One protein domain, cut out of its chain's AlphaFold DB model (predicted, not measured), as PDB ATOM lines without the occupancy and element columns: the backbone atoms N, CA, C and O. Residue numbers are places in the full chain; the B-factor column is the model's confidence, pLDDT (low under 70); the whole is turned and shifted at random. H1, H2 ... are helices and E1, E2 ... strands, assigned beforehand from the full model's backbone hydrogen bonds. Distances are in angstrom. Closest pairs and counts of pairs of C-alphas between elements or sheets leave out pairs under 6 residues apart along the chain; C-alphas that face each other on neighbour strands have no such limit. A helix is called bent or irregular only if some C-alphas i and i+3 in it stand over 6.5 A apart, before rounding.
ATOM      1  N   VAL A   4     218.110 124.325 191.688       85.75
ATOM      2  CA  VAL A   4     219.367 123.790 192.232       85.75
ATOM      3  C   VAL A   4     219.959 122.804 191.228       85.75
ATOM      4  O   VAL A   4     219.221 122.004 190.650       85.75
ATOM      5  N   HIS A   5     221.272 122.866 191.016       87.25
ATOM      6  CA  HIS A   5     221.974 121.947 190.125       87.25
ATOM      7  C   HIS A   5     221.787 120.497 190.592       87.25
ATOM      8  O   HIS A   5     221.833 120.210 191.791       87.25
ATOM      9  N   ARG A   6     221.601 119.566 189.648       86.12
ATOM     10  CA  ARG A   6     221.238 118.169 189.943       86.12
ATOM     11  C   ARG A   6     222.208 117.490 190.917       86.12
ATOM     12  O   ARG A   6     221.758 116.847 191.861       86.12
ATOM     13  N   ASP A   7     223.508 117.689 190.726       86.88
ATOM     14  CA  ASP A   7     224.559 117.095 191.573       86.88
ATOM     15  C   ASP A   7     224.562 117.611 193.020       86.88
ATOM     16  O   ASP A   7     225.116 116.969 193.915       86.88
ATOM     17  N   ASP A   8     223.962 118.781 193.254       83.69
ATOM     18  CA  ASP A   8     223.942 119.427 194.564       83.69
ATOM     19  C   ASP A   8     222.635 119.116 195.317       83.69
ATOM     20  O   ASP A   8     222.594 119.213 196.543       83.69
ATOM     21  N   TYR A   9     221.580 118.689 194.610       81.50
ATOM     22  CA  TYR A   9     220.224 118.531 195.148       81.50
ATOM     23  C   TYR A   9     220.130 117.508 196.288       81.50
ATOM     24  O   TYR A   9     219.619 117.821 197.364       81.50
ATOM     25  N   GLU A  10     220.655 116.297 196.082       82.12
ATOM     26  CA  GLU A  10     220.577 115.209 197.069       82.12
ATOM     27  C   GLU A  10     221.323 115.570 198.363       82.12
ATOM     28  O   GLU A  10     220.776 115.481 199.464       82.12
ATOM     29  N   LYS A  11     222.553 116.081 198.218       80.06
ATOM     30  CA  LYS A  11     223.394 116.523 199.340       80.06
ATOM     31  C   LYS A  11     222.790 117.719 200.073       80.06
ATOM     32  O   LYS A  11     222.901 117.804 201.297       80.06
ATOM     33  N   MET A  12     222.160 118.643 199.343       78.94
ATOM     34  CA  MET A  12     221.463 119.792 199.920       78.94
ATOM     35  C   MET A  12     220.290 119.335 200.792       78.94
ATOM     36  O   MET A  12     220.190 119.768 201.937       78.94
ATOM     37  N   ILE A  13     219.439 118.431 200.294       78.19
ATOM     38  CA  ILE A  13     218.284 117.925 201.053       78.19
ATOM     39  C   ILE A  13     218.728 117.177 202.306       78.19
ATOM     40  O   ILE A  13     218.237 117.477 203.395       78.19
ATOM     41  N   GLU A  14     219.667 116.238 202.180       78.38
ATOM     42  CA  GLU A  14     220.128 115.429 203.313       78.38
ATOM     43  C   GLU A  14     220.630 116.317 204.464       78.38
ATOM     44  O   GLU A  14     220.340 116.080 205.641       78.38
ATOM     45  N   ARG A  15     221.362 117.382 204.128       72.81
ATOM     46  CA  ARG A  15     221.931 118.310 205.109       72.81
ATOM     47  C   ARG A  15     220.902 119.283 205.660       72.81
ATOM     48  O   ARG A  15     220.932 119.532 206.864       72.81
ATOM     49  N   SER A  16     219.965 119.757 204.837       71.81
ATOM     50  CA  SER A  16     218.819 120.529 205.322       71.81
ATOM     51  C   SER A  16     218.034 119.748 206.371       71.81
ATOM     52  O   SER A  16     217.760 120.277 207.445       71.81
ATOM     53  N   VAL A  17     217.773 118.459 206.126       72.44
ATOM     54  CA  VAL A  17     217.093 117.577 207.087       72.44
ATOM     55  C   VAL A  17     217.921 117.380 208.363       72.44
ATOM     56  O   VAL A  17     217.375 117.461 209.466       72.44
ATOM     57  N   LYS A  18     219.238 117.146 208.249       70.88
ATOM     58  CA  LYS A  18     220.121 116.975 209.421       70.88
ATOM     59  C   LYS A  18     220.183 118.225 210.296       70.88
ATOM     60  O   LYS A  18     220.099 118.108 211.513       70.88
ATOM     61  N   ALA A  19     220.306 119.409 209.706       66.50
ATOM     62  CA  ALA A  19     220.457 120.639 210.473       66.50
ATOM     63  C   ALA A  19     219.145 121.110 211.129       66.50
ATOM     64  O   ALA A  19     219.182 121.675 212.224       66.50
ATOM     65  N   THR A  20     217.984 120.789 210.542       63.81
ATOM     66  CA  THR A  20     216.679 121.030 211.183       63.81
ATOM     67  C   THR A  20     216.533 120.277 212.506       63.81
ATOM     68  O   THR A  20     215.973 120.841 213.443       63.81
ATOM     69  N   LYS A  21     217.082 119.056 212.642       62.28
ATOM     70  CA  LYS A  21     217.034 118.305 213.916       62.28
ATOM     71  C   LYS A  21     217.685 119.052 215.080       62.28
ATOM     72  O   LYS A  21     217.275 118.867 216.219       62.28
ATOM     73  N   ASN A  22     218.651 119.918 214.786       61.31
ATOM     74  CA  ASN A  22     219.395 120.674 215.790       61.31
ATOM     75  C   ASN A  22     218.886 122.119 215.930       61.31
ATOM     76  O   ASN A  22     219.489 122.910 216.650       61.31
ATOM     77  N   GLY A  23     217.831 122.505 215.194       63.62
ATOM     78  CA  GLY A  23     217.287 123.869 215.194       63.62
ATOM     79  C   GLY A  23     218.286 124.953 214.767       63.62
ATOM     80  O   GLY A  23     218.052 126.132 215.035       63.62
ATOM     81  N   SER A  24     219.396 124.564 214.136       72.50
ATOM     82  CA  SER A  24     220.558 125.420 213.893       72.50
ATOM     83  C   SER A  24     220.467 126.149 212.552       72.50
ATOM     84  O   SER A  24     219.831 125.672 211.609       72.50
ATOM     85  N   ILE A  25     221.135 127.299 212.456       78.06
ATOM     86  CA  ILE A  25     221.301 128.021 211.192       78.06
ATOM     87  C   ILE A  25     222.178 127.186 210.257       78.06
ATOM     88  O   ILE A  25     223.248 126.708 210.633       78.06
ATOM     89  N   ILE A  26     221.707 127.010 209.028       79.50
ATOM     90  CA  ILE A  26     222.382 126.268 207.972       79.50
ATOM     91  C   ILE A  26     223.164 127.256 207.128       79.50
ATOM     92  O   ILE A  26     222.604 128.233 206.629       79.50
ATOM     93  N   VAL A  27     224.445 126.963 206.933       78.31
ATOM     94  CA  VAL A  27     225.287 127.663 205.969       78.31
ATOM     95  C   VAL A  27     225.701 126.671 204.894       78.31
ATOM     96  O   VAL A  27     226.276 125.625 205.198       78.31
ATOM     97  N   SER A  28     225.379 126.970 203.641       78.25
ATOM     98  CA  SER A  28     225.659 126.076 202.521       78.25
ATOM     99  C   SER A  28     225.950 126.855 201.252       78.25
ATOM    100  O   SER A  28     225.171 127.732 200.885       78.25
ATOM    101  N   GLU A  29     226.998 126.467 200.541       84.19
ATOM    102  CA  GLU A  29     227.212 126.879 199.160       84.19
ATOM    103  C   GLU A  29     226.675 125.813 198.207       84.19
ATOM    104  O   GLU A  29     226.935 124.625 198.398       84.19
ATOM    105  N   TYR A  30     225.931 126.217 197.183       84.25
ATOM    106  CA  TYR A  30     225.469 125.307 196.132       84.25
ATOM    107  C   TYR A  30     225.276 126.039 194.809       84.25
ATOM    108  O   TYR A  30     225.235 127.272 194.753       84.25
ATOM    109  N   ARG A  31     225.179 125.270 193.727       87.62
ATOM    110  CA  ARG A  31     224.960 125.802 192.389       87.62
ATOM    111  C   ARG A  31     223.475 125.872 192.071       87.62
ATOM    112  O   ARG A  31     222.708 124.954 192.370       87.62
ATOM    113  N   VAL A  32     223.085 126.959 191.421       88.75
ATOM    114  CA  VAL A  32     221.749 127.161 190.869       88.75
ATOM    115  C   VAL A  32     221.840 127.528 189.396       88.75
ATOM    116  O   VAL A  32     222.669 128.335 188.985       88.75
ATOM    117  N   GLU A  33     220.962 126.948 188.595       89.31
ATOM    118  CA  GLU A  33     220.751 127.332 187.209       89.31
ATOM    119  C   GLU A  33     219.728 128.462 187.173       89.31
ATOM    120  O   GLU A  33     218.567 128.290 187.559       89.31
ATOM    121  N   VAL A  34     220.166 129.642 186.738       87.69
ATOM    122  CA  VAL A  34     219.316 130.826 186.634       87.69
ATOM    123  C   VAL A  34     219.003 131.085 185.158       87.69
ATOM    124  O   VAL A  34     219.931 131.310 184.372       87.69
ATOM    125  N   PRO A  35     217.717 131.109 184.751       87.62
ATOM    126  CA  PRO A  35     217.338 131.401 183.371       87.62
ATOM    127  C   PRO A  35     217.977 132.700 182.864       87.62
ATOM    128  O   PRO A  35     217.859 133.747 183.501       87.62
ATOM    129  N   GLY A  36     218.685 132.622 181.736       88.25
ATOM    130  CA  GLY A  36     219.370 133.763 181.117       88.25
ATOM    131  C   GLY A  36     220.653 134.240 181.815       88.25
ATOM    132  O   GLY A  36     221.327 135.105 181.269       88.25
ATOM    133  N   LYS A  37     221.019 133.693 182.985       82.62
ATOM    134  CA  LYS A  37     222.264 134.037 183.706       82.62
ATOM    135  C   LYS A  37     223.228 132.860 183.883       82.62
ATOM    136  O   LYS A  37     224.326 133.060 184.395       82.62
ATOM    137  N   GLY A  38     222.826 131.662 183.457       86.25
ATOM    138  CA  GLY A  38     223.647 130.457 183.512       86.25
ATOM    139  C   GLY A  38     223.782 129.883 184.923       86.25
ATOM    140  O   GLY A  38     222.936 130.109 185.793       86.25
ATOM    141  N   LEU A  39     224.843 129.106 185.121       87.94
ATOM    142  CA  LEU A  39     225.172 128.483 186.396       87.94
ATOM    143  C   LEU A  39     225.729 129.534 187.363       87.94
ATOM    144  O   LEU A  39     226.695 130.224 187.045       87.94
ATOM    145  N   ARG A  40     225.125 129.648 188.544       86.50
ATOM    146  CA  ARG A  40     225.545 130.562 189.611       86.50
ATOM    147  C   ARG A  40     225.873 129.775 190.862       86.50
ATOM    148  O   ARG A  40     225.192 128.799 191.168       86.50
ATOM    149  N   ARG A  41     226.879 130.212 191.611       85.31
ATOM    150  CA  ARG A  41     227.136 129.724 192.966       85.31
ATOM    151  C   ARG A  41     226.483 130.663 193.959       85.31
ATOM    152  O   ARG A  41     226.674 131.874 193.880       85.31
ATOM    153  N   VAL A  42     225.731 130.105 194.898       85.12
ATOM    154  CA  VAL A  42     225.077 130.876 195.949       85.12
ATOM    155  C   VAL A  42     225.534 130.408 197.317       85.12
ATOM    156  O   VAL A  42     225.582 129.210 197.582       85.12
ATOM    157  N   LEU A  43     225.836 131.365 198.187       83.81
ATOM    158  CA  LEU A  43     225.938 131.162 199.620       83.81
ATOM    159  C   LEU A  43     224.547 131.333 200.220       83.81
ATOM    160  O   LEU A  43     223.959 132.412 200.161       83.81
ATOM    161  N   SER A  44     224.041 130.272 200.827       84.19
ATOM    162  CA  SER A  44     222.813 130.279 201.606       84.19
ATOM    163  C   SER A  44     223.138 130.287 203.086       84.19
ATOM    164  O   SER A  44     223.880 129.428 203.558       84.19
ATOM    165  N   ARG A  45     222.537 131.224 203.819       86.56
ATOM    166  CA  ARG A  45     222.550 131.272 205.281       86.56
ATOM    167  C   ARG A  45     221.121 131.392 205.772       86.56
ATOM    168  O   ARG A  45     220.481 132.410 205.528       86.56
ATOM    169  N   GLY A  46     220.608 130.366 206.432       87.25
ATOM    170  CA  GLY A  46     219.209 130.364 206.828       87.25
ATOM    171  C   GLY A  46     218.782 129.153 207.631       87.25
ATOM    172  O   GLY A  46     219.514 128.178 207.773       87.25
ATOM    173  N   LYS A  47     217.556 129.206 208.131       85.38
ATOM    174  CA  LYS A  47     216.898 128.114 208.835       85.38
ATOM    175  C   LYS A  47     215.724 127.624 208.010       85.38
ATOM    176  O   LYS A  47     214.915 128.421 207.542       85.38
ATOM    177  N   THR A  48     215.655 126.312 207.810       83.81
ATOM    178  CA  THR A  48     214.571 125.655 207.068       83.81
ATOM    179  C   THR A  48     213.763 124.779 208.012       83.81
ATOM    180  O   THR A  48     214.321 123.988 208.778       83.81
ATOM    181  N   TYR A  49     212.445 124.925 207.936       81.00
ATOM    182  CA  TYR A  49     211.463 124.188 208.716       81.00
ATOM    183  C   TYR A  49     210.817 123.160 207.807       81.00
ATOM    184  O   TYR A  49     210.399 123.469 206.687       81.00
ATOM    185  N   HIS A  50     210.732 121.941 208.315       80.44
ATOM    186  CA  HIS A  50     210.148 120.816 207.612       80.44
ATOM    187  C   HIS A  50     208.893 120.353 208.355       80.44
ATOM    188  O   HIS A  50     208.797 120.509 209.574       80.44
ATOM    189  N   ASP A  51     207.925 119.803 207.629       82.44
ATOM    190  CA  ASP A  51     206.796 119.106 208.240       82.44
ATOM    191  C   ASP A  51     207.222 117.750 208.834       82.44
ATOM    192  O   ASP A  51     208.371 117.313 208.715       82.44
ATOM    193  N   ALA A  52     206.274 117.041 209.452       81.94
ATOM    194  CA  ALA A  52     206.508 115.711 210.019       81.94
ATOM    195  C   ALA A  52     206.954 114.655 208.982       81.94
ATOM    196  O   ALA A  52     207.457 113.602 209.364       81.94
ATOM    197  N   LYS A  53     206.778 114.918 207.680       81.44
ATOM    198  CA  LYS A  53     207.211 114.048 206.577       81.44
ATOM    199  C   LYS A  53     208.583 114.453 206.023       81.44
ATOM    200  O   LYS A  53     209.037 113.861 205.048       81.44
ATOM    201  N   GLY A  54     209.242 115.447 206.622       74.31
ATOM    202  CA  GLY A  54     210.541 115.946 206.178       74.31
ATOM    203  C   GLY A  54     210.468 116.840 204.940       74.31
ATOM    204  O   GLY A  54     211.504 117.123 204.344       74.31
ATOM    205  N   LYS A  55     209.279 117.301 204.533       79.88
ATOM    206  CA  LYS A  55     209.132 118.244 203.419       79.88
ATOM    207  C   LYS A  55     209.362 119.664 203.920       79.88
ATOM    208  O   LYS A  55     208.743 120.072 204.897       79.88
ATOM    209  N   ALA A  56     210.209 120.431 203.236       80.38
ATOM    210  CA  ALA A  56     210.420 121.840 203.559       80.38
ATOM    211  C   ALA A  56     209.109 122.624 203.375       80.38
ATOM    212  O   ALA A  56     208.511 122.600 202.295       80.38
ATOM    213  N   VAL A  57     208.660 123.300 204.432       85.81
ATOM    214  CA  VAL A  57     207.426 124.105 204.442       85.81
ATOM    215  C   VAL A  57     207.697 125.598 204.569       85.81
ATOM    216  O   VAL A  57     206.843 126.404 204.206       85.81
ATOM    217  N   ARG A  58     208.874 125.978 205.079       83.06
ATOM    218  CA  ARG A  58     209.277 127.374 205.262       83.06
ATOM    219  C   ARG A  58     210.796 127.473 205.367       83.06
ATOM    220  O   ARG A  58     211.426 126.559 205.893       83.06
ATOM    221  N   SER A  59     211.359 128.599 204.947       84.00
ATOM    222  CA  SER A  59     212.757 128.948 205.204       84.00
ATOM    223  C   SER A  59     212.883 130.441 205.489       84.00
ATOM    224  O   SER A  59     212.217 131.243 204.838       84.00
ATOM    225  N   HIS A  60     213.761 130.808 206.419       88.69
ATOM    226  CA  HIS A  60     214.170 132.191 206.674       88.69
ATOM    227  C   HIS A  60     215.672 132.306 206.483       88.69
ATOM    228  O   HIS A  60     216.415 131.445 206.951       88.69
ATOM    229  N   GLY A  61     216.131 133.358 205.821       88.06
ATOM    230  CA  GLY A  61     217.553 133.565 205.624       88.06
ATOM    231  C   GLY A  61     217.861 134.407 204.405       88.06
ATOM    232  O   GLY A  61     217.044 135.202 203.948       88.06
ATOM    233  N   MET A  62     219.062 134.210 203.887       87.19
ATOM    234  CA  MET A  62     219.650 135.008 202.831       87.19
ATOM    235  C   MET A  62     220.374 134.113 201.828       87.19
ATOM    236  O   MET A  62     221.001 133.119 202.199       87.19
ATOM    237  N   LEU A  63     220.309 134.516 200.560       85.81
ATOM    238  CA  LEU A  63     221.075 133.951 199.456       85.81
ATOM    239  C   LEU A  63     221.967 135.054 198.878       85.81
ATOM    240  O   LEU A  63     221.457 136.094 198.462       85.81
ATOM    241  N   ILE A  64     223.277 134.830 198.843       83.31
ATOM    242  CA  ILE A  64     224.249 135.728 198.212       83.31
ATOM    243  C   ILE A  64     224.835 135.017 197.005       83.31
ATOM    244  O   ILE A  64     225.269 133.875 197.107       83.31
ATOM    245  N   ASP A  65     224.874 135.695 195.866       83.06
ATOM    246  CA  ASP A  65     225.603 135.207 194.705       83.06
ATOM    247  C   ASP A  65     227.111 135.390 194.912       83.06
ATOM    248  O   ASP A  65     227.584 136.510 195.092       83.06
ATOM    249  N   ILE A  66     227.842 134.280 194.890       79.69
ATOM    250  CA  ILE A  66     229.293 134.212 195.102       79.69
ATOM    251  C   ILE A  66     230.015 133.652 193.869       79.69
ATOM    252  O   ILE A  66     231.154 133.204 193.963       79.69
ATOM    253  N   THR A  67     229.347 133.635 192.708       76.62
ATOM    254  CA  THR A  67     229.876 133.036 191.466       76.62
ATOM    255  C   THR A  67     231.246 133.597 191.097       76.62
ATOM    256  O   THR A  67     232.092 132.870 190.603       76.62
ATOM    257  N   GLU A  68     231.478 134.878 191.372       69.88
ATOM    258  CA  GLU A  68     232.709 135.585 191.020       69.88
ATOM    259  C   GLU A  68     233.799 135.531 192.103       69.88
ATOM    260  O   GLU A  68     234.870 136.104 191.902       69.88
ATOM    261  N   THR A  69     233.529 134.913 193.256       64.06
ATOM    262  CA  THR A  69     234.478 134.799 194.382       64.06
ATOM    263  C   THR A  69     235.286 133.500 194.327       64.06
ATOM    264  O   THR A  69     236.348 133.419 194.934       64.06
ATOM    265  N   HIS A  70     234.813 132.503 193.578       60.62
ATOM    266  CA  HIS A  70     235.519 131.246 193.344       60.62
ATOM    267  C   HIS A  70     235.884 131.154 191.862       60.62
ATOM    268  O   HIS A  70     235.011 130.907 191.034       60.62
ATOM    269  N   ASP A  71     237.165 131.341 191.531       50.09
ATOM    270  CA  ASP A  71     237.671 131.235 190.149       50.09
ATOM    271  C   ASP A  71     237.597 129.799 189.592       50.09
ATOM    272  O   ASP A  71     237.733 129.584 188.388       50.09
ATOM    273  N   ASP A  72     237.321 128.813 190.451       49.28
ATOM    274  CA  ASP A  72     237.171 127.412 190.081       49.28
ATOM    275  C   ASP A  72     235.748 126.910 190.390       49.28
ATOM    276  O   ASP A  72     235.313 126.802 191.543       49.28
ATOM    277  N   VAL A  73     234.988 126.585 189.339       51.59
ATOM    278  CA  VAL A  73     233.592 126.106 189.428       51.59
ATOM    279  C   VAL A  73     233.518 124.701 190.063       51.59
ATOM    280  O   VAL A  73     232.426 124.206 190.357       51.59
ATOM    281  N   SER A  74     234.666 124.063 190.328       47.38
ATOM    282  CA  SER A  74     234.762 122.644 190.668       47.38
ATOM    283  C   SER A  74     234.506 122.265 192.136       47.38
ATOM    284  O   SER A  74     234.298 121.078 192.400       47.38
ATOM    285  N   THR A  75     234.482 123.187 193.108       42.19
ATOM    286  CA  THR A  75     234.572 122.752 194.522       42.19
ATOM    287  C   THR A  75     233.402 123.207 195.382       42.19
ATOM    288  O   THR A  75     233.127 124.390 195.535       42.19
ATOM    289  N   TYR A  76     232.686 122.249 195.960       42.12
ATOM    290  CA  TYR A  76     231.677 122.455 196.997       42.12
ATOM    291  C   TYR A  76     232.379 122.666 198.345       42.12
ATOM    292  O   TYR A  76     233.037 121.748 198.834       42.12
ATOM    293  N   VAL A  77     232.245 123.851 198.949       49.47
ATOM    294  CA  VAL A  77     232.732 124.116 200.311       49.47
ATOM    295  C   VAL A  77     231.527 124.165 201.232       49.47
ATOM    296  O   VAL A  77     230.722 125.090 201.195       49.47
ATOM    297  N   VAL A  78     231.383 123.138 202.065       45.91
ATOM    298  CA  VAL A  78     230.386 123.132 203.134       45.91
ATOM    299  C   VAL A  78     231.047 122.703 204.420       45.91
ATOM    300  O   VAL A  78     231.667 121.644 204.481       45.91
ATOM    301  N   GLY A  79     230.890 123.546 205.437       43.16
ATOM    302  CA  GLY A  79     231.530 123.369 206.730       43.16
ATOM    303  C   GLY A  79     232.931 123.967 206.830       43.16
ATOM    304  O   GLY A  79     233.607 123.677 207.811       43.16
ATOM    305  N   ALA A  80     233.378 124.808 205.885       35.56
ATOM    306  CA  ALA A  80     234.515 125.666 206.205       35.56
ATOM    307  C   ALA A  80     234.129 126.498 207.440       35.56
ATOM    308  O   ALA A  80     233.029 127.064 207.446       35.56
ATOM    309  N   PRO A  81     234.968 126.548 208.490       40.06
ATOM    310  CA  PRO A  81     234.782 127.497 209.568       40.06
ATOM    311  C   PRO A  81     234.963 128.867 208.937       40.06
ATOM    312  O   PRO A  81     236.071 129.350 208.734       40.06
ATOM    313  N   ILE A  82     233.851 129.455 208.520       46.19
ATOM    314  CA  ILE A  82     233.867 130.822 208.062       46.19
ATOM    315  C   ILE A  82     234.126 131.625 209.337       46.19
ATOM    316  O   ILE A  82     233.325 131.526 210.269       46.19
ATOM    317  N   GLU A  83     235.270 132.314 209.398       47.03
ATOM    318  CA  GLU A  83     235.840 132.924 210.610       47.03
ATOM    319  C   GLU A  83     234.774 133.553 211.511       47.03
ATOM    320  O   GLU A  83     233.879 134.247 211.024       47.03
ATOM    321  N   ALA A  84     234.855 133.283 212.815       46.00
ATOM    322  CA  ALA A  84     233.814 133.561 213.804       46.00
ATOM    323  C   ALA A  84     233.411 135.051 213.949       46.00
ATOM    324  O   ALA A  84     232.413 135.326 214.606       46.00
ATOM    325  N   ASP A  85     234.105 135.981 213.281       54.19
ATOM    326  CA  ASP A  85     233.971 137.436 213.437       54.19
ATOM    327  C   ASP A  85     233.582 138.178 212.136       54.19
ATOM    328  O   ASP A  85     234.190 139.179 211.764       54.19
ATOM    329  N   ASP A  86     232.548 137.725 211.417       69.31
ATOM    330  CA  ASP A  86     231.956 138.499 210.309       69.31
ATOM    331  C   ASP A  86     230.686 139.236 210.784       69.31
ATOM    332  O   ASP A  86     229.648 138.588 210.987       69.31
ATOM    333  N   PRO A  87     230.712 140.579 210.936       70.69
ATOM    334  CA  PRO A  87     229.571 141.359 211.418       70.69
ATOM    335  C   PRO A  87     228.292 141.126 210.612       70.69
ATOM    336  O   PRO A  87     227.192 141.143 211.168       70.69
ATOM    337  N   PHE A  88     228.414 140.858 209.310       73.31
ATOM    338  CA  PHE A  88     227.261 140.600 208.457       73.31
ATOM    339  C   PHE A  88     226.583 139.269 208.782       73.31
ATOM    340  O   PHE A  88     225.358 139.171 208.707       73.31
ATOM    341  N   ARG A  89     227.345 138.253 209.204       74.69
ATOM    342  CA  ARG A  89     226.779 136.964 209.630       74.69
ATOM    343  C   ARG A  89     226.010 137.107 210.925       74.69
ATOM    344  O   ARG A  89     224.883 136.627 211.004       74.69
ATOM    345  N   THR A  90     226.591 137.817 211.886       83.06
ATOM    346  CA  THR A  90     225.949 138.109 213.168       83.06
ATOM    347  C   THR A  90     224.634 138.859 212.966       83.06
ATOM    348  O   THR A  90     223.633 138.527 213.592       83.06
ATOM    349  N   VAL A  91     224.587 139.833 212.050       88.12
ATOM    350  CA  VAL A  91     223.335 140.531 211.710       88.12
ATOM    351  C   VAL A  91     222.300 139.571 211.123       88.12
ATOM    352  O   VAL A  91     221.157 139.569 211.572       88.12
ATOM    353  N   VAL A  92     222.681 138.730 210.158       88.06
ATOM    354  CA  VAL A  92     221.749 137.784 209.523       88.06
ATOM    355  C   VAL A  92     221.194 136.781 210.535       88.06
ATOM    356  O   VAL A  92     219.997 136.506 210.514       88.06
ATOM    357  N   ASP A  93     222.018 136.289 211.460       87.56
ATOM    358  CA  ASP A  93     221.573 135.376 212.517       87.56
ATOM    359  C   ASP A  93     220.563 136.033 213.456       87.56
ATOM    360  O   ASP A  93     219.526 135.439 213.753       87.56
ATOM    361  N   HIS A  94     220.817 137.277 213.869       91.94
ATOM    362  CA  HIS A  94     219.872 138.036 214.686       91.94
ATOM    363  C   HIS A  94     218.561 138.312 213.948       91.94
ATOM    364  O   HIS A  94     217.495 138.227 214.553       91.94
ATOM    365  N   LEU A  95     218.611 138.602 212.646       93.25
ATOM    366  CA  LEU A  95     217.407 138.799 211.838       93.25
ATOM    367  C   LEU A  95     216.606 137.505 211.689       93.25
ATOM    368  O   LEU A  95     215.380 137.543 211.779       93.25
ATOM    369  N   ILE A  96     217.278 136.363 211.515       91.44
ATOM    370  CA  ILE A  96     216.627 135.049 211.514       91.44
ATOM    371  C   ILE A  96     215.973 134.805 212.875       91.44
ATOM    372  O   ILE A  96     214.782 134.517 212.909       91.44
ATOM    373  N   ALA A  97     216.699 134.984 213.982       91.00
ATOM    374  CA  ALA A  97     216.172 134.783 215.332       91.00
ATOM    375  C   ALA A  97     214.969 135.695 215.635       91.00
ATOM    376  O   ALA A  97     213.945 135.230 216.137       91.00
ATOM    377  N   ALA A  98     215.050 136.976 215.262       93.81
ATOM    378  CA  ALA A  98     213.932 137.906 215.369       93.81
ATOM    379  C   ALA A  98     212.738 137.435 214.525       93.81
ATOM    380  O   ALA A  98     211.600 137.473 214.991       93.81
ATOM    381  N   ARG A  99     212.988 136.943 213.304       92.25
ATOM    382  CA  ARG A  99     211.936 136.437 212.416       92.25
ATOM    383  C   ARG A  99     211.235 135.217 213.002       92.25
ATOM    384  O   ARG A  99     210.022 135.123 212.838       92.25
ATOM    385  N   GLU A 100     211.955 134.332 213.694       89.75
ATOM    386  CA  GLU A 100     211.354 133.197 214.409       89.75
ATOM    387  C   GLU A 100     210.436 133.664 215.539       89.75
ATOM    388  O   GLU A 100     209.290 133.228 215.624       89.75
ATOM    389  N   PHE A 101     210.929 134.578 216.378       92.62
ATOM    390  CA  PHE A 101     210.186 135.099 217.522       92.62
ATOM    391  C   PHE A 101     208.899 135.809 217.083       92.62
ATOM    392  O   PHE A 101     207.802 135.480 217.521       92.62
ATOM    393  N   TYR A 102     208.992 136.748 216.145       94.38
ATOM    394  CA  TYR A 102     207.813 137.481 215.683       94.38
ATOM    395  C   TYR A 102     206.859 136.630 214.834       94.38
ATOM    396  O   TYR A 102     205.702 137.005 214.629       94.38
ATOM    397  N   GLU A 103     207.298 135.466 214.355       90.31
ATOM    398  CA  GLU A 103     206.395 134.470 213.791       90.31
ATOM    399  C   GLU A 103     205.562 133.769 214.857       90.31
ATOM    400  O   GLU A 103     204.352 133.637 214.664       90.31
ATOM    401  N   SER A 104     206.180 133.346 215.966       89.38
ATOM    402  CA  SER A 104     205.451 132.693 217.059       89.38
ATOM    403  C   SER A 104     204.439 133.632 217.709       89.38
ATOM    404  O   SER A 104     203.366 133.188 218.102       89.38
ATOM    405  N   GLU A 105     204.732 134.934 217.720       94.94
ATOM    406  CA  GLU A 105     203.832 135.978 218.223       94.94
ATOM    407  C   GLU A 105     202.762 136.433 217.208       94.94
ATOM    408  O   GLU A 105     202.002 137.365 217.478       94.94
ATOM    409  N   GLY A 106     202.706 135.843 216.005       92.50
ATOM    410  CA  GLY A 106     201.717 136.207 214.979       92.50
ATOM    411  C   GLY A 106     201.880 137.623 214.404       92.50
ATOM    412  O   GLY A 106     200.945 138.180 213.823       92.50
ATOM    413  N   GLN A 107     203.062 138.233 214.530       93.00
ATOM    414  CA  GLN A 107     203.312 139.632 214.165       93.00
ATOM    415  C   GLN A 107     203.602 139.804 212.668       93.00
ATOM    416  O   GLN A 107     204.717 140.106 212.238       93.00
ATOM    417  N   HIS A 108     202.571 139.641 211.835       92.75
ATOM    418  CA  HIS A 108     202.698 139.657 210.373       92.75
ATOM    419  C   HIS A 108     203.336 140.930 209.791       92.75
ATOM    420  O   HIS A 108     204.042 140.842 208.786       92.75
ATOM    421  N   GLN A 109     203.100 142.106 210.381       96.38
ATOM    422  CA  GLN A 109     203.710 143.353 209.897       96.38
ATOM    423  C   GLN A 109     205.216 143.396 210.179       96.38
ATOM    424  O   GLN A 109     205.990 143.724 209.283       96.38
ATOM    425  N   ILE A 110     205.634 142.997 211.384       96.06
ATOM    426  CA  ILE A 110     207.052 142.948 211.772       96.06
ATOM    427  C   ILE A 110     207.799 141.938 210.901       96.06
ATOM    428  O   ILE A 110     208.868 142.243 210.385       96.06
ATOM    429  N   ASN A 111     207.197 140.777 210.649       93.44
ATOM    430  CA  ASN A 111     207.771 139.751 209.782       93.44
ATOM    431  C   ASN A 111     208.067 140.269 208.368       93.44
ATOM    432  O   ASN A 111     209.158 140.044 207.857       93.44
ATOM    433  N   LYS A 112     207.157 141.054 207.773       94.44
ATOM    434  CA  LYS A 112     207.402 141.698 206.469       94.44
ATOM    435  C   LYS A 112     208.564 142.687 206.517       94.44
ATOM    436  O   LYS A 112     209.342 142.757 205.571       94.44
ATOM    437  N   ILE A 113     208.681 143.455 207.601       97.31
ATOM    438  CA  ILE A 113     209.803 144.383 207.792       97.31
ATOM    439  C   ILE A 113     211.110 143.593 207.890       97.31
ATOM    440  O   ILE A 113     212.072 143.938 207.214       97.31
ATOM    441  N   LEU A 114     211.141 142.505 208.658       95.38
ATOM    442  CA  LEU A 114     212.320 141.648 208.784       95.38
ATOM    443  C   LEU A 114     212.725 141.009 207.451       95.38
ATOM    444  O   LEU A 114     213.914 140.974 207.146       95.38
ATOM    445  N   ASP A 115     211.763 140.583 206.629       91.94
ATOM    446  CA  ASP A 115     212.040 140.062 205.285       91.94
ATOM    447  C   ASP A 115     212.684 141.142 204.384       91.94
ATOM    448  O   ASP A 115     213.624 140.859 203.636       91.94
ATOM    449  N   ILE A 116     212.236 142.401 204.494       94.62
ATOM    450  CA  ILE A 116     212.850 143.545 203.796       94.62
ATOM    451  C   ILE A 116     214.271 143.788 204.308       94.62
ATOM    452  O   ILE A 116     215.184 143.960 203.501       94.62
ATOM    453  N   VAL A 117     214.477 143.783 205.627       94.62
ATOM    454  CA  VAL A 117     215.804 144.008 206.215       94.62
ATOM    455  C   VAL A 117     216.771 142.900 205.790       94.62
ATOM    456  O   VAL A 117     217.861 143.216 205.326       94.62
ATOM    457  N   LEU A 118     216.361 141.626 205.830       91.31
ATOM    458  CA  LEU A 118     217.150 140.496 205.319       91.31
ATOM    459  C   LEU A 118     217.557 140.700 203.852       91.31
ATOM    460  O   LEU A 118     218.715 140.482 203.488       91.31
ATOM    461  N   MET A 119     216.623 141.157 203.012       88.81
ATOM    462  CA  MET A 119     216.899 141.440 201.603       88.81
ATOM    463  C   MET A 119     217.908 142.586 201.426       88.81
ATOM    464  O   MET A 119     218.838 142.463 200.625       88.81
ATOM    465  N   GLU A 120     217.748 143.697 202.146       90.75
ATOM    466  CA  GLU A 120     218.668 144.838 202.056       90.75
ATOM    467  C   GLU A 120     220.058 144.508 202.619       90.75
ATOM    468  O   GLU A 120     221.067 144.887 202.019       90.75
ATOM    469  N   THR A 121     220.135 143.719 203.695       88.44
ATOM    470  CA  THR A 121     221.397 143.176 204.214       88.44
ATOM    471  C   THR A 121     222.102 142.322 203.159       88.44
ATOM    472  O   THR A 121     223.291 142.523 202.911       88.44
ATOM    473  N   GLY A 122     221.381 141.440 202.459       82.81
ATOM    474  CA  GLY A 122     221.960 140.640 201.374       82.81
ATOM    475  C   GLY A 122     222.511 141.479 200.223       82.81
ATOM    476  O   GLY A 122     223.617 141.224 199.741       82.81
ATOM    477  N   LYS A 123     221.794 142.536 199.820       83.44
ATOM    478  CA  LYS A 123     222.275 143.485 198.800       83.44
ATOM    479  C   LYS A 123     223.534 144.223 199.250       83.44
ATOM    480  O   LYS A 123     224.436 144.427 198.439       83.44
ATOM    481  N   LEU A 124     223.595 144.634 200.517       84.06
ATOM    482  CA  LEU A 124     224.757 145.321 201.080       84.06
ATOM    483  C   LEU A 124     226.002 144.427 201.039       84.06
ATOM    484  O   LEU A 124     227.045 144.862 200.552       84.06
ATOM    485  N   ILE A 125     225.867 143.165 201.453       80.00
ATOM    486  CA  ILE A 125     226.968 142.193 201.430       80.00
ATOM    487  C   ILE A 125     227.442 141.942 199.996       80.00
ATOM    488  O   ILE A 125     228.640 142.004 199.724       80.00
ATOM    489  N   ALA A 126     226.513 141.737 199.057       76.31
ATOM    490  CA  ALA A 126     226.854 141.521 197.651       76.31
ATOM    491  C   ALA A 126     227.656 142.695 197.053       76.31
ATOM    492  O   ALA A 126     228.658 142.477 196.371       76.31
ATOM    493  N   ARG A 127     227.269 143.945 197.352       79.31
ATOM    494  CA  ARG A 127     228.017 145.142 196.915       79.31
ATOM    495  C   ARG A 127     229.419 145.199 197.519       79.31
ATOM    496  O   ARG A 127     230.355 145.625 196.846       79.31
ATOM    497  N   GLN A 128     229.573 144.797 198.778       74.19
ATOM    498  CA  GLN A 128     230.866 144.828 199.453       74.19
ATOM    499  C   GLN A 128     231.836 143.795 198.873       74.19
ATOM    500  O   GLN A 128     232.989 144.136 198.616       74.19
ATOM    501  N   ILE A 129     231.352 142.584 198.576       71.44
ATOM    502  CA  ILE A 129     232.130 141.541 197.887       71.44
ATOM    503  C   ILE A 129     232.636 142.057 196.528       71.44
ATOM    504  O   ILE A 129     233.823 141.942 196.227       71.44
ATOM    505  N   GLN A 130     231.771 142.705 195.741       68.31
ATOM    506  CA  GLN A 130     232.150 143.297 194.449       68.31
ATOM    507  C   GLN A 130     233.162 144.450 194.597       68.31
ATOM    508  O   GLN A 130     234.115 144.550 193.828       68.31
ATOM    509  N   SER A 131     232.989 145.313 195.603       66.75
ATOM    510  CA  SER A 131     233.869 146.466 195.857       66.75
ATOM    511  C   SER A 131     235.288 146.062 196.268       66.75
ATOM    512  O   SER A 131     236.254 146.665 195.802       66.75
ATOM    513  N   VAL A 132     235.432 145.030 197.110       65.12
ATOM    514  CA  VAL A 132     236.749 144.486 197.488       65.12
ATOM    515  C   VAL A 132     237.483 143.955 196.256       65.12
ATOM    516  O   VAL A 132     238.664 144.248 196.085       65.12
ATOM    517  N   LYS A 133     236.773 143.258 195.361       60.53
ATOM    518  CA  LYS A 133     237.342 142.725 194.118       60.53
ATOM    519  C   LYS A 133     237.824 143.829 193.170       60.53
ATOM    520  O   LYS A 133     238.946 143.759 192.681       60.53
ATOM    521  N   ASN A 134     237.042 144.897 192.991       57.62
ATOM    522  CA  ASN A 134     237.407 146.031 192.126       57.62
ATOM    523  C   ASN A 134     238.636 146.828 192.603       57.62
ATOM    524  O   ASN A 134     239.154 147.632 191.841       57.62
ATOM    525  N   LYS A 135     239.074 146.659 193.857       59.22
ATOM    526  CA  LYS A 135     240.293 147.294 194.393       59.22
ATOM    527  C   LYS A 135     241.547 146.423 194.257       59.22
ATOM    528  O   LYS A 135     242.636 146.903 194.557       59.22
ATOM    529  N   GLN A 136     241.397 145.151 193.882       54.06
ATOM    530  CA  GLN A 136     242.494 144.189 193.705       54.06
ATOM    531  C   GLN A 136     242.893 144.001 192.228       54.06
ATOM    532  O   GLN A 136     243.722 143.147 191.916       54.06
TER     533      GLN A 136
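Overview. This is residues 4 to 136 of the 137 residues of the protein "PAS domain-containing protein" of Methylobacterium sp. WL12 (UniProt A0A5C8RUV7). A strongly twisted sheet of three bent strands lies between H1 and the helical hairpin H2 and H3. The sheet, E1 - E2 - E3, is a meander, each strand the antiparallel neighbour of the one before. The 133 printed residues, with H1 E1 E2 E3 H2 H3 in order, are mixed in class and compact, with a radius of gyration of the C-alphas of 15.6 A and spans of 46 by 33 by 32 A.

Along the chain. H1, residues 6 to 20, begins at C-alpha 6 (221.238, 118.169, 189.943). E1 is residues 26 to 34, E2 38 to 50, 29.3 A long, and E3 56 to 65. H2 is residues 87 to 104, 26.2 A; H3, 108 to 134, 39.7 A, ends at C-alpha 134 (237.407, 146.031, 192.126).

Arrangement. N 28 and O 44 of E1 and E2 are 2.9 A apart; N 45 and O 62 of E2 and E3, 2.9 A. H1 is on the sheet, height 7.6 A, its closest C-alphas to E1 being Asp 8 and Tyr 30, 6.3 A. H2 and H3 touch, closest C-alphas Arg 99 and Asn 111, 5.9 A. In H2 and H3 every O i to N i+4 pair is within hydrogen-bond range, in H1 9 of 11.

Size, cuts and confidence. The printed part has no cut. The link E3 to H2 is long, 21 residues. pLDDT is under 70 at residues 19 to 23, 68 to 86 and 130 to 136.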